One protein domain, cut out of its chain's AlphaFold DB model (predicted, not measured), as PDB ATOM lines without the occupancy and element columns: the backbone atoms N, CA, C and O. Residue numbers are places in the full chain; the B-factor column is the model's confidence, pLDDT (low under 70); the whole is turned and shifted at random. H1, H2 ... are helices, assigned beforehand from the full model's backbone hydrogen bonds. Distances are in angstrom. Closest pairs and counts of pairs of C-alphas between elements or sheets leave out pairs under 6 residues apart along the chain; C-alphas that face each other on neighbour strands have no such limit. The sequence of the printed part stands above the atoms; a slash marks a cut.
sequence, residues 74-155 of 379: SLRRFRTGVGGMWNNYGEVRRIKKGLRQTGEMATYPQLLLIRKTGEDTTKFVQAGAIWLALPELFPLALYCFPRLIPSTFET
ATOM      1  N   SER A  74      -2.364  14.695  61.026       77.75
ATOM      2  CA  SER A  74      -1.326  13.996  60.258       77.75
ATOM      3  C   SER A  74      -1.000  12.619  60.839       77.75
ATOM      4  O   SER A  74      -0.956  11.646  60.090       77.75
ATOM      5  N   LEU A  75      -0.881  12.499  62.166       77.31
ATOM      6  CA  LEU A  75      -0.637  11.215  62.827       77.31
ATOM      7  C   LEU A  75      -1.819  10.251  62.661       77.31
ATOM      8  O   LEU A  75      -1.622   9.070  62.378       77.31
ATOM      9  N   ARG A  76      -3.057  10.756  62.782       80.75
ATOM     10  CA  ARG A  76      -4.265   9.965  62.512       80.75
ATOM     11  C   ARG A  76      -4.255   9.441  61.076       80.75
ATOM     12  O   ARG A  76      -4.455   8.248  60.887       80.75
ATOM     13  N   ARG A  77      -3.977  10.296  60.086       80.31
ATOM     14  CA  ARG A  77      -3.887   9.893  58.671       80.31
ATOM     15  C   ARG A  77      -2.815   8.838  58.437       80.31
ATOM     16  O   ARG A  77      -3.092   7.845  57.776       80.31
ATOM     17  N   PHE A  78      -1.629   9.021  59.013       82.62
ATOM     18  CA  PHE A  78      -0.558   8.037  58.912       82.62
ATOM     19  C   PHE A  78      -0.992   6.681  59.485       82.62
ATOM     20  O   PHE A  78      -0.888   5.662  58.807       82.62
ATOM     21  N   ARG A  79      -1.563   6.670  60.695       82.00
ATOM     22  CA  ARG A  79      -2.045   5.443  61.340       82.00
ATOM     23  C   ARG A  79      -3.144   4.756  60.525       82.00
ATOM     24  O   ARG A  79      -3.085   3.542  60.348       82.00
ATOM     25  N   THR A  80      -4.126   5.511  60.033       84.62
ATOM     26  CA  THR A  80      -5.204   4.973  59.192       84.62
ATOM     27  C   THR A  80      -4.654   4.406  57.883       84.62
ATOM     28  O   THR A  80      -5.025   3.297  57.511       84.62
ATOM     29  N   GLY A  81      -3.730   5.108  57.220       84.81
ATOM     30  CA  GLY A  81      -3.135   4.662  55.958       84.81
ATOM     31  C   GLY A  81      -2.281   3.399  56.098       84.81
ATOM     32  O   GLY A  81      -2.412   2.480  55.288       84.81
ATOM     33  N   VAL A  82      -1.467   3.303  57.160       86.25
ATOM     34  CA  VAL A  82      -0.691   2.088  57.479       86.25
ATOM     35  C   VAL A  82      -1.624   0.925  57.821       86.25
ATOM     36  O   VAL A  82      -1.445  -0.173  57.297       86.25
ATOM     37  N   GLY A  83      -2.642   1.163  58.654       85.50
ATOM     38  CA  GLY A  83      -3.633   0.146  59.013       85.50
ATOM     39  C   GLY A  83      -4.391  -0.389  57.796       85.50
ATOM     40  O   GLY A  83      -4.474  -1.601  57.608       85.50
ATOM     41  N   GLY A  84      -4.865   0.503  56.921       86.25
ATOM     42  CA  GLY A  84      -5.534   0.128  55.673       86.25
ATOM     43  C   GLY A  84      -4.639  -0.691  54.742       86.25
ATOM     44  O   GLY A  84      -5.076  -1.696  54.187       86.25
ATOM     45  N   MET A  85      -3.358  -0.333  54.627       87.19
ATOM     46  CA  MET A  85      -2.393  -1.101  53.833       87.19
ATOM     47  C   MET A  85      -2.182  -2.516  54.391       87.19
ATOM     48  O   MET A  85      -2.145  -3.478  53.623       87.19
ATOM     49  N   TRP A  86      -2.097  -2.661  55.717       87.75
ATOM     50  CA  TRP A  86      -1.966  -3.968  56.369       87.75
ATOM     51  C   TRP A  86      -3.195  -4.857  56.148       87.75
ATOM     52  O   TRP A  86      -3.053  -6.052  55.881       87.75
ATOM     53  N   ASN A  87      -4.393  -4.275  56.191       88.50
ATOM     54  CA  ASN A  87      -5.631  -4.992  55.889       88.50
ATOM     55  C   ASN A  87      -5.669  -5.467  54.444       88.50
ATOM     56  O   ASN A  87      -5.905  -6.646  54.200       88.50
ATOM     57  N   ASN A  88      -5.369  -4.572  53.501       89.50
ATOM     58  CA  ASN A  88      -5.314  -4.904  52.080       89.50
ATOM     59  C   ASN A  88      -4.312  -6.035  51.821       89.50
ATOM     60  O   ASN A  88      -4.607  -6.978  51.090       89.50
ATOM     61  N   TYR A  89      -3.151  -6.000  52.480       89.31
ATOM     62  CA  TYR A  89      -2.167  -7.077  52.414       89.31
ATOM     63  C   TYR A  89      -2.710  -8.409  52.959       89.31
ATOM     64  O   TYR A  89      -2.534  -9.461  52.333       89.31
ATOM     65  N   GLY A  90      -3.405  -8.373  54.101       90.31
ATOM     66  CA  GLY A  90      -4.087  -9.527  54.684       90.31
ATOM     67  C   GLY A  90      -5.142 -10.129  53.753       90.31
ATOM     68  O   GLY A  90      -5.130 -11.341  53.519       90.31
ATOM     69  N   GLU A  91      -5.995  -9.291  53.162       91.56
ATOM     70  CA  GLU A  91      -7.013  -9.687  52.183       91.56
ATOM     71  C   GLU A  91      -6.393 -10.293  50.927       91.56
ATOM     72  O   GLU A  91      -6.757 -11.393  50.518       91.56
ATOM     73  N   VAL A  92      -5.368  -9.655  50.358       92.62
ATOM     74  CA  VAL A  92      -4.642 -10.193  49.199       92.62
ATOM     75  C   VAL A  92      -4.057 -11.569  49.497       92.62
ATOM     76  O   VAL A  92      -4.090 -12.453  48.639       92.62
ATOM     77  N   ARG A  93      -3.534 -11.790  50.707       93.94
ATOM     78  CA  ARG A  93      -3.021 -13.101  51.112       93.94
ATOM     79  C   ARG A  93      -4.137 -14.143  51.200       93.94
ATOM     80  O   ARG A  93      -3.925 -15.272  50.753       93.94
ATOM     81  N   ARG A  94      -5.303 -13.781  51.747       94.06
ATOM     82  CA  ARG A  94      -6.488 -14.655  51.826       94.06
ATOM     83  C   ARG A  94      -7.002 -15.010  50.434       94.06
ATOM     84  O   ARG A  94      -7.122 -16.192  50.134       94.06
ATOM     85  N   ILE A  95      -7.184 -14.015  49.570       92.25
ATOM     86  CA  ILE A  95      -7.627 -14.182  48.180       92.25
ATOM     87  C   ILE A  95      -6.650 -15.071  47.409       92.25
ATOM     88  O   ILE A  95      -7.053 -16.076  46.837       92.25
ATOM     89  N   LYS A  96      -5.343 -14.777  47.446       93.38
ATOM     90  CA  LYS A  96      -4.334 -15.606  46.764       93.38
ATOM     91  C   LYS A  96      -4.317 -17.044  47.273       93.38
ATOM     92  O   LYS A  96      -4.043 -17.951  46.493       93.38
ATOM     93  N   LYS A  97      -4.564 -17.262  48.569       94.69
ATOM     94  CA  LYS A  97      -4.689 -18.610  49.133       94.69
ATOM     95  C   LYS A  97      -5.949 -19.304  48.612       94.69
ATOM     96  O   LYS A  97      -5.835 -20.441  48.175       94.69
ATOM     97  N   GLY A  98      -7.091 -18.615  48.608       92.94
ATOM     98  CA  GLY A  98      -8.361 -19.125  48.087       92.94
ATOM     99  C   GLY A  98      -8.267 -19.518  46.615       92.94
ATOM    100  O   GLY A  98      -8.498 -20.672  46.291       92.94
ATOM    101  N   LEU A  99      -7.783 -18.617  45.754       93.12
ATOM    102  CA  LEU A  99      -7.616 -18.869  44.315       93.12
ATOM    103  C   LEU A  99      -6.700 -20.066  44.018       93.12
ATOM    104  O   LEU A  99      -6.938 -20.822  43.086       93.12
ATOM    105  N   ARG A 100      -5.648 -20.271  44.826       92.06
ATOM    106  CA  ARG A 100      -4.774 -21.452  44.699       92.06
ATOM    107  C   ARG A 100      -5.464 -22.755  45.095       92.06
ATOM    108  O   ARG A 100      -5.048 -23.803  44.625       92.06
ATOM    109  N   GLN A 101      -6.434 -22.691  46.004       93.56
ATOM    110  CA  GLN A 101      -7.157 -23.857  46.508       93.56
ATOM    111  C   GLN A 101      -8.346 -24.218  45.619       93.56
ATOM    112  O   GLN A 101      -8.563 -25.397  45.372       93.56
ATOM    113  N   THR A 102      -9.100 -23.226  45.144       91.12
ATOM    114  CA  THR A 102     -10.287 -23.440  44.304       91.12
ATOM    115  C   THR A 102      -9.939 -23.594  42.826       91.12
ATOM    116  O   THR A 102     -10.677 -24.240  42.093       91.12
ATOM    117  N   GLY A 103      -8.820 -23.014  42.374       87.81
ATOM    118  CA  GLY A 103      -8.476 -22.951  40.950       87.81
ATOM    119  C   GLY A 103      -9.367 -21.997  40.147       87.81
ATOM    120  O   GLY A 103      -9.269 -21.958  38.923       87.81
ATOM    121  N   GLU A 104     -10.229 -21.229  40.817       88.50
ATOM    122  CA  GLU A 104     -11.125 -20.266  40.179       88.50
ATOM    123  C   GLU A 104     -10.353 -19.084  39.581       88.50
ATOM    124  O   GLU A 104      -9.281 -18.687  40.052       88.50
ATOM    125  N   MET A 105     -10.931 -18.483  38.540       86.69
ATOM    126  CA  MET A 105     -10.404 -17.248  37.972       86.69
ATOM    127  C   MET A 105     -10.683 -16.071  38.910       86.69
ATOM    128  O   MET A 105     -11.778 -15.922  39.446       86.69
ATOM    129  N   ALA A 106      -9.684 -15.207  39.090       90.31
ATOM    130  CA  ALA A 106      -9.824 -14.023  39.926       90.31
ATOM    131  C   ALA A 106     -10.799 -13.017  39.300       90.31
ATOM    132  O   ALA A 106     -10.668 -12.661  38.128       90.31
ATOM    133  N   THR A 107     -11.728 -12.498  40.098       91.38
ATOM    134  CA  THR A 107     -12.639 -11.428  39.667       91.38
ATOM    135  C   THR A 107     -11.880 -10.104  39.514       91.38
ATOM    136  O   THR A 107     -10.876  -9.871  40.193       91.38
ATOM    137  N   TYR A 108     -12.382  -9.178  38.691       91.94
ATOM    138  CA  TYR A 108     -11.768  -7.854  38.517       91.94
ATOM    139  C   TYR A 108     -11.473  -7.113  39.841       91.94
ATOM    140  O   TYR A 108     -10.336  -6.670  40.020       91.94
ATOM    141  N   PRO A 109     -12.406  -7.032  40.814       91.25
ATOM    142  CA  PRO A 109     -12.143  -6.405  42.111       91.25
ATOM    143  C   PRO A 109     -10.937  -7.011  42.850       91.25
ATOM    144  O   PRO A 109     -10.148  -6.291  43.461       91.25
ATOM    145  N   GLN A 110     -10.765  -8.333  42.764       92.81
ATOM    146  CA  GLN A 110      -9.657  -9.051  43.393       92.81
ATOM    147  C   GLN A 110      -8.329  -8.765  42.683       92.81
ATOM    148  O   GLN A 110      -7.324  -8.505  43.344       92.81
ATOM    149  N   LEU A 111      -8.319  -8.777  41.345       92.62
ATOM    150  CA  LEU A 111      -7.140  -8.430  40.544       92.62
ATOM    151  C   LEU A 111      -6.685  -6.995  40.814       92.62
ATOM    152  O   LEU A 111      -5.496  -6.762  41.060       92.62
ATOM    153  N   LEU A 112      -7.634  -6.057  40.852       91.56
ATOM    154  CA  LEU A 112      -7.371  -4.657  41.149       91.56
ATOM    155  C   LEU A 112      -6.758  -4.494  42.547       91.56
ATOM    156  O   LEU A 112      -5.728  -3.831  42.690       91.56
ATOM    157  N   LEU A 113      -7.326  -5.154  43.563       90.81
ATOM    158  CA  LEU A 113      -6.794  -5.130  44.926       90.81
ATOM    159  C   LEU A 113      -5.377  -5.718  45.000       90.81
ATOM    160  O   LEU A 113      -4.498  -5.120  45.624       90.81
ATOM    161  N   ILE A 114      -5.118  -6.854  44.343       91.75
ATOM    162  CA  ILE A 114      -3.787  -7.481  44.295       91.75
ATOM    163  C   ILE A 114      -2.758  -6.530  43.679       91.75
ATOM    164  O   ILE A 114      -1.662  -6.374  44.227       91.75
ATOM    165  N   ARG A 115      -3.104  -5.897  42.553       90.06
ATOM    166  CA  ARG A 115      -2.227  -4.967  41.837       90.06
ATOM    167  C   ARG A 115      -1.938  -3.724  42.679       90.06
ATOM    168  O   ARG A 115      -0.770  -3.430  42.929       90.06
ATOM    169  N   LYS A 116      -2.979  -3.051  43.183       87.94
ATOM    170  CA  LYS A 116      -2.853  -1.828  43.997       87.94
ATOM    171  C   LYS A 116      -2.112  -2.071  45.303       87.94
ATOM    172  O   LYS A 116      -1.227  -1.297  45.640       87.94
ATOM    173  N   THR A 117      -2.389  -3.175  45.994       90.88
ATOM    174  CA  THR A 117      -1.662  -3.534  47.224       90.88
ATOM    175  C   THR A 117      -0.180  -3.759  46.942       90.88
ATOM    176  O   THR A 117       0.665  -3.320  47.719       90.88
ATOM    177  N   GLY A 118       0.154  -4.407  45.821       87.44
ATOM    178  CA  GLY A 118       1.539  -4.556  45.383       87.44
ATOM    179  C   GLY A 118       2.215  -3.206  45.135       87.44
ATOM    180  O   GLY A 118       3.289  -2.955  45.671       87.44
ATOM    181  N   GLU A 119       1.563  -2.319  44.379       85.94
ATOM    182  CA  GLU A 119       2.064  -0.966  44.098       85.94
ATOM    183  C   GLU A 119       2.244  -0.127  45.365       85.94
ATOM    184  O   GLU A 119       3.276   0.515  45.535       85.94
ATOM    185  N   ASP A 120       1.263  -0.146  46.262       87.12
ATOM    186  CA  ASP A 120       1.280   0.624  47.502       87.12
ATOM    187  C   ASP A 120       2.335   0.115  48.478       87.12
ATOM    188  O   ASP A 120       3.031   0.920  49.093       87.12
ATOM    189  N   THR A 121       2.531  -1.204  48.550       88.19
ATOM    190  CA  THR A 121       3.616  -1.797  49.340       88.19
ATOM    191  C   THR A 121       4.974  -1.357  48.795       88.19
ATOM    192  O   THR A 121       5.837  -0.936  49.562       88.19
ATOM    193  N   THR A 122       5.169  -1.393  47.470       86.38
ATOM    194  CA  THR A 122       6.419  -0.920  46.854       86.38
ATOM    195  C   THR A 122       6.648   0.567  47.122       86.38
ATOM    196  O   THR A 122       7.741   0.935  47.544       86.38
ATOM    197  N   LYS A 123       5.627   1.416  46.943       85.94
ATOM    198  CA  LYS A 123       5.710   2.858  47.234       85.94
ATOM    199  C   LYS A 123       6.034   3.127  48.700       85.94
ATOM    200  O   LYS A 123       6.866   3.978  48.989       85.94
ATOM    201  N   PHE A 124       5.419   2.388  49.622       87.12
ATOM    202  CA  PHE A 124       5.669   2.533  51.053       87.12
ATOM    203  C   PHE A 124       7.114   2.174  51.414       87.12
ATOM    204  O   PHE A 124       7.785   2.940  52.100       87.12
ATOM    205  N   VAL A 125       7.618   1.048  50.899       86.75
ATOM    206  CA  VAL A 125       9.014   0.629  51.105       86.75
ATOM    207  C   VAL A 125       9.984   1.650  50.509       86.75
ATOM    208  O   VAL A 125      10.958   2.015  51.161       86.75
ATOM    209  N   GLN A 126       9.707   2.161  49.308       83.06
ATOM    210  CA  GLN A 126      10.517   3.208  48.680       83.06
ATOM    211  C   GLN A 126      10.521   4.505  49.484       83.06
ATOM    212  O   GLN A 126      11.583   5.080  49.709       83.06
ATOM    213  N   ALA A 127       9.350   4.962  49.928       84.00
ATOM    214  CA  ALA A 127       9.220   6.151  50.756       84.00
ATOM    215  C   ALA A 127       9.999   5.993  52.070       84.00
ATOM    216  O   ALA A 127      10.741   6.896  52.446       84.00
ATOM    217  N   GLY A 128       9.896   4.828  52.719       86.19
ATOM    218  CA  GLY A 128      10.669   4.497  53.916       86.19
ATOM    219  C   GLY A 128      12.178   4.473  53.660       86.19
ATOM    220  O   GLY A 128      12.936   5.033  54.443       86.19
ATOM    221  N   ALA A 129      12.620   3.900  52.539       84.81
ATOM    222  CA  ALA A 129      14.032   3.880  52.162       84.81
ATOM    223  C   ALA A 129      14.587   5.290  51.895       84.81
ATOM    224  O   ALA A 129      15.675   5.610  52.364       84.81
ATOM    225  N   ILE A 130      13.835   6.148  51.194       82.44
ATOM    226  CA  ILE A 130      14.214   7.555  50.972       82.44
ATOM    227  C   ILE A 130      14.283   8.295  52.305       82.44
ATOM    228  O   ILE A 130      15.232   9.036  52.535       82.44
ATOM    229  N   TRP A 131      13.308   8.079  53.189       85.25
ATOM    230  CA  TRP A 131      13.288   8.708  54.504       85.25
ATOM    231  C   TRP A 131      14.481   8.284  55.372       85.25
ATOM    232  O   TRP A 131      15.078   9.129  56.028       85.25
ATOM    233  N   LEU A 132      14.866   7.003  55.337       88.12
ATOM    234  CA  LEU A 132      16.041   6.496  56.053       88.12
ATOM    235  C   LEU A 132      17.357   7.019  55.467       88.12
ATOM    236  O   LEU A 132      18.271   7.342  56.217       88.12
ATOM    237  N   ALA A 133      17.465   7.082  54.139       86.69
ATOM    238  CA  ALA A 133      18.689   7.513  53.473       86.69
ATOM    239  C   ALA A 133      18.889   9.035  53.547       86.69
ATOM    240  O   ALA A 133      20.005   9.496  53.759       86.69
ATOM    241  N   LEU A 134      17.822   9.808  53.325       87.50
ATOM    242  CA  LEU A 134      17.844  11.265  53.178       87.50
ATOM    243  C   LEU A 134      16.550  11.884  53.752       87.50
ATOM    244  O   LEU A 134      15.674  12.315  52.991       87.50
ATOM    245  N   PRO A 135      16.414  11.968  55.089       86.19
ATOM    246  CA  PRO A 135      15.195  12.464  55.733       86.19
ATOM    247  C   PRO A 135      14.876  13.922  55.370       86.19
ATOM    248  O   PRO A 135      13.708  14.271  55.205       86.19
ATOM    249  N   GLU A 136      15.894  14.765  55.172       86.38
ATOM    250  CA  GLU A 136      15.731  16.178  54.793       86.38
ATOM    251  C   GLU A 136      15.214  16.363  53.360       86.38
ATOM    252  O   GLU A 136      14.506  17.326  53.067       86.38
ATOM    253  N   LEU A 137      15.523  15.420  52.462       82.31
ATOM    254  CA  LEU A 137      15.065  15.455  51.074       82.31
ATOM    255  C   LEU A 137      13.651  14.884  50.929       82.31
ATOM    256  O   LEU A 137      13.002  15.115  49.914       82.31
ATOM    257  N   PHE A 138      13.149  14.147  51.921       80.81
ATOM    258  CA  PHE A 138      11.847  13.487  51.846       80.81
ATOM    259  C   PHE A 138      10.676  14.452  51.549       80.81
ATOM    260  O   PHE A 138       9.885  14.143  50.652       80.81
ATOM    261  N   PRO A 139      10.565  15.644  52.179       81.12
ATOM    262  CA  PRO A 139       9.545  16.630  51.811       81.12
ATOM    263  C   PRO A 139       9.661  17.091  50.352       81.12
ATOM    264  O   PRO A 139       8.649  17.203  49.656       81.12
ATOM    265  N   LEU A 140      10.889  17.303  49.862       79.06
ATOM    266  CA  LEU A 140      11.134  17.674  48.468       79.06
ATOM    267  C   LEU A 140      10.793  16.519  47.517       79.06
ATOM    268  O   LEU A 140      10.185  16.736  46.473       79.06
ATOM    269  N   ALA A 141      11.110  15.280  47.893       74.56
ATOM    270  CA  ALA A 141      10.789  14.088  47.119       74.56
ATOM    271  C   ALA A 141       9.272  13.903  46.970       74.56
ATOM    272  O   ALA A 141       8.807  13.600  45.875       74.56
ATOM    273  N   LEU A 142       8.485  14.146  48.021       78.38
ATOM    274  CA  LEU A 142       7.019  14.118  47.937       78.38
ATOM    275  C   LEU A 142       6.456  15.223  47.033       78.38
ATOM    276  O   LEU A 142       5.450  15.005  46.357       78.38
ATOM    277  N   TYR A 143       7.104  16.389  46.998       74.12
ATOM    278  CA  TYR A 143       6.722  17.487  46.112       74.12
ATOM    279  C   TYR A 143       7.048  17.179  44.640       74.12
ATOM    280  O   TYR A 143       6.196  17.346  43.767       74.12
ATOM    281  N   CYS A 144       8.255  16.680  44.359       70.62
ATOM    282  CA  CYS A 144       8.705  16.350  43.004       70.62
ATOM    283  C   CYS A 144       8.065  15.067  42.448       70.62
ATOM    284  O   CYS A 144       7.851  14.957  41.241       70.62
ATOM    285  N   PHE A 145       7.746  14.099  43.311       73.19
ATOM    286  CA  PHE A 145       7.191  12.797  42.941       73.19
ATOM    287  C   PHE A 145       5.843  12.560  43.641       73.19
ATOM    288  O   PHE A 145       5.743  11.722  44.540       73.19
ATOM    289  N   PRO A 146       4.753  13.214  43.197       66.56
ATOM    290  CA  PRO A 146       3.440  13.094  43.840       66.56
ATOM    291  C   PRO A 146       2.853  11.669  43.809       66.56
ATOM    292  O   PRO A 146       1.928  11.369  44.558       66.56
ATOM    293  N   ARG A 147       3.389  10.767  42.971       71.81
ATOM    294  CA  ARG A 147       3.021   9.337  42.914       71.81
ATOM    295  C   ARG A 147       3.754   8.444  43.928       71.81
ATOM    296  O   ARG A 147       3.501   7.240  43.944       71.81
ATOM    297  N   LEU A 148       4.641   9.005  44.751       75.31
ATOM    298  CA  LEU A 148       5.377   8.266  45.786       75.31
ATOM    299  C   LEU A 148       4.484   7.889  46.983       75.31
ATOM    300  O   LEU A 148       4.825   7.002  47.757       75.31
ATOM    301  N   ILE A 149       3.327   8.539  47.125       80.94
ATOM    302  CA  ILE A 149       2.388   8.286  48.219       80.94
ATOM    303  C   ILE A 149       1.541   7.043  47.886       80.94
ATOM    304  O   ILE A 149       0.949   6.984  46.800       80.94
ATOM    305  N   PRO A 150       1.462   6.043  48.782       85.06
ATOM    306  CA  PRO A 150       0.567   4.906  48.591       85.06
ATOM    307  C   PRO A 150      -0.899   5.352  48.595       85.06
ATOM    308  O   PRO A 150      -1.278   6.276  49.318       85.06
ATOM    309  N   SER A 151      -1.740   4.683  47.807       82.88
ATOM    310  CA  SER A 151      -3.136   5.088  47.614       82.88
ATOM    311  C   SER A 151      -3.964   5.043  48.904       82.88
ATOM    312  O   SER A 151      -4.899   5.826  49.056       82.88
ATOM    313  N   THR A 152      -3.566   4.225  49.886       83.88
ATOM    314  CA  THR A 152      -4.180   4.170  51.227       83.88
ATOM    315  C   THR A 152      -4.008   5.448  52.055       83.88
ATOM    316  O   THR A 152      -4.737   5.646  53.023       83.88
ATOM    317  N   PHE A 153      -3.065   6.324  51.692       81.50
ATOM    318  CA  PHE A 153      -2.851   7.625  52.336       81.50
ATOM    319  C   PHE A 153      -3.486   8.783  51.544       81.50
ATOM    320  O   PHE A 153      -3.432   9.932  51.995       81.50
ATOM    321  N   GLU A 154      -4.073   8.517  50.370       80.31
ATOM    322  CA  GLU A 154      -4.732   9.543  49.557       80.31
ATOM    323  C   GLU A 154      -6.065   9.976  50.182       80.31
ATOM    324  O   GLU A 154      -6.906   9.156  50.540       80.31
ATOM    325  N   THR A 155      -6.291  11.292  50.239       83.12
ATOM    326  CA  THR A 155      -7.621  11.856  50.523       83.12
ATOM    327  C   THR A 155      -8.484  11.856  49.263       83.12
ATOM    328  O   THR A 155      -7.946  11.865  48.153       83.12
TER     329      THR A 155
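What this domain is: This is residues 74 to 155 of the 379 residues of the protein "Hypothetical protein" of Phaeocystis antarctica (UniProt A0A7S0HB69). Look first for two long helices, H1 and H2, which cross where residues 85 to 95 of H1 meet residues 110 to 121 of H2 and spread from there like a V towards the beginning of H1 and the end of H2. Short H3 sits at that far end of H2, and after it the printed part folds back, with residues 150 to 153 in the opening between H1 and H2. You have 82 printed residues with three named helices, H1, H2 and H3 in chain order, and no named strand: the class is all helix. The whole is loose, with a radius of gyration of the C-alphas of 15.1 A, and a rod in outline, spanning 49 by 22 by 21 A.

How they stand to each other: Begin with H1, residues 74 to 102, the longest helix. With residues 85 to 95 alone it touches H2, residues 108 to 133; look at Val 92 and Ile 114, whose C-alphas are the closest at 5.7 A. The two helices run opposite ways at a steep tilt of 46 degrees. At Trp 131 you reach H3, residues 138 to 144: H2 and H3 only just touch, with 3 pairs of C-alphas within 8 A, the closest being those of Trp 131 and Phe 138 at 5.7 A. Their tilt is steep, 55 degrees, opposite ways. H1 and H3 are apart. In H1, H2 and H3 every O i to N i+4 pair is within hydrogen-bond range.

Where its parts are: Find C-alpha 74 at (-1.326, 13.996, 60.258); from there H1 runs 41.7 A to C-alpha 102 at (-10.287, -23.440, 44.304). H2 measures 37.2 A from C-alpha 108 to C-alpha 133, and H3 measures 9.8 A, ending at C-alpha 144 at (8.705, 16.350, 43.004).

The domain as a whole: The C-alphas of Thr 102 and Glu 136 are the two farthest apart, at 48.5 A. Residues 99 to 105, of which 99 to 102 belong to H1, stand free, and so do residues 132 to 137. The links from H1 to H2 and from H2 to H3 are tight, and the printed part has no cut. Mean pLDDT of the printed part is 85.8; look at residue 146 for the one value under 70.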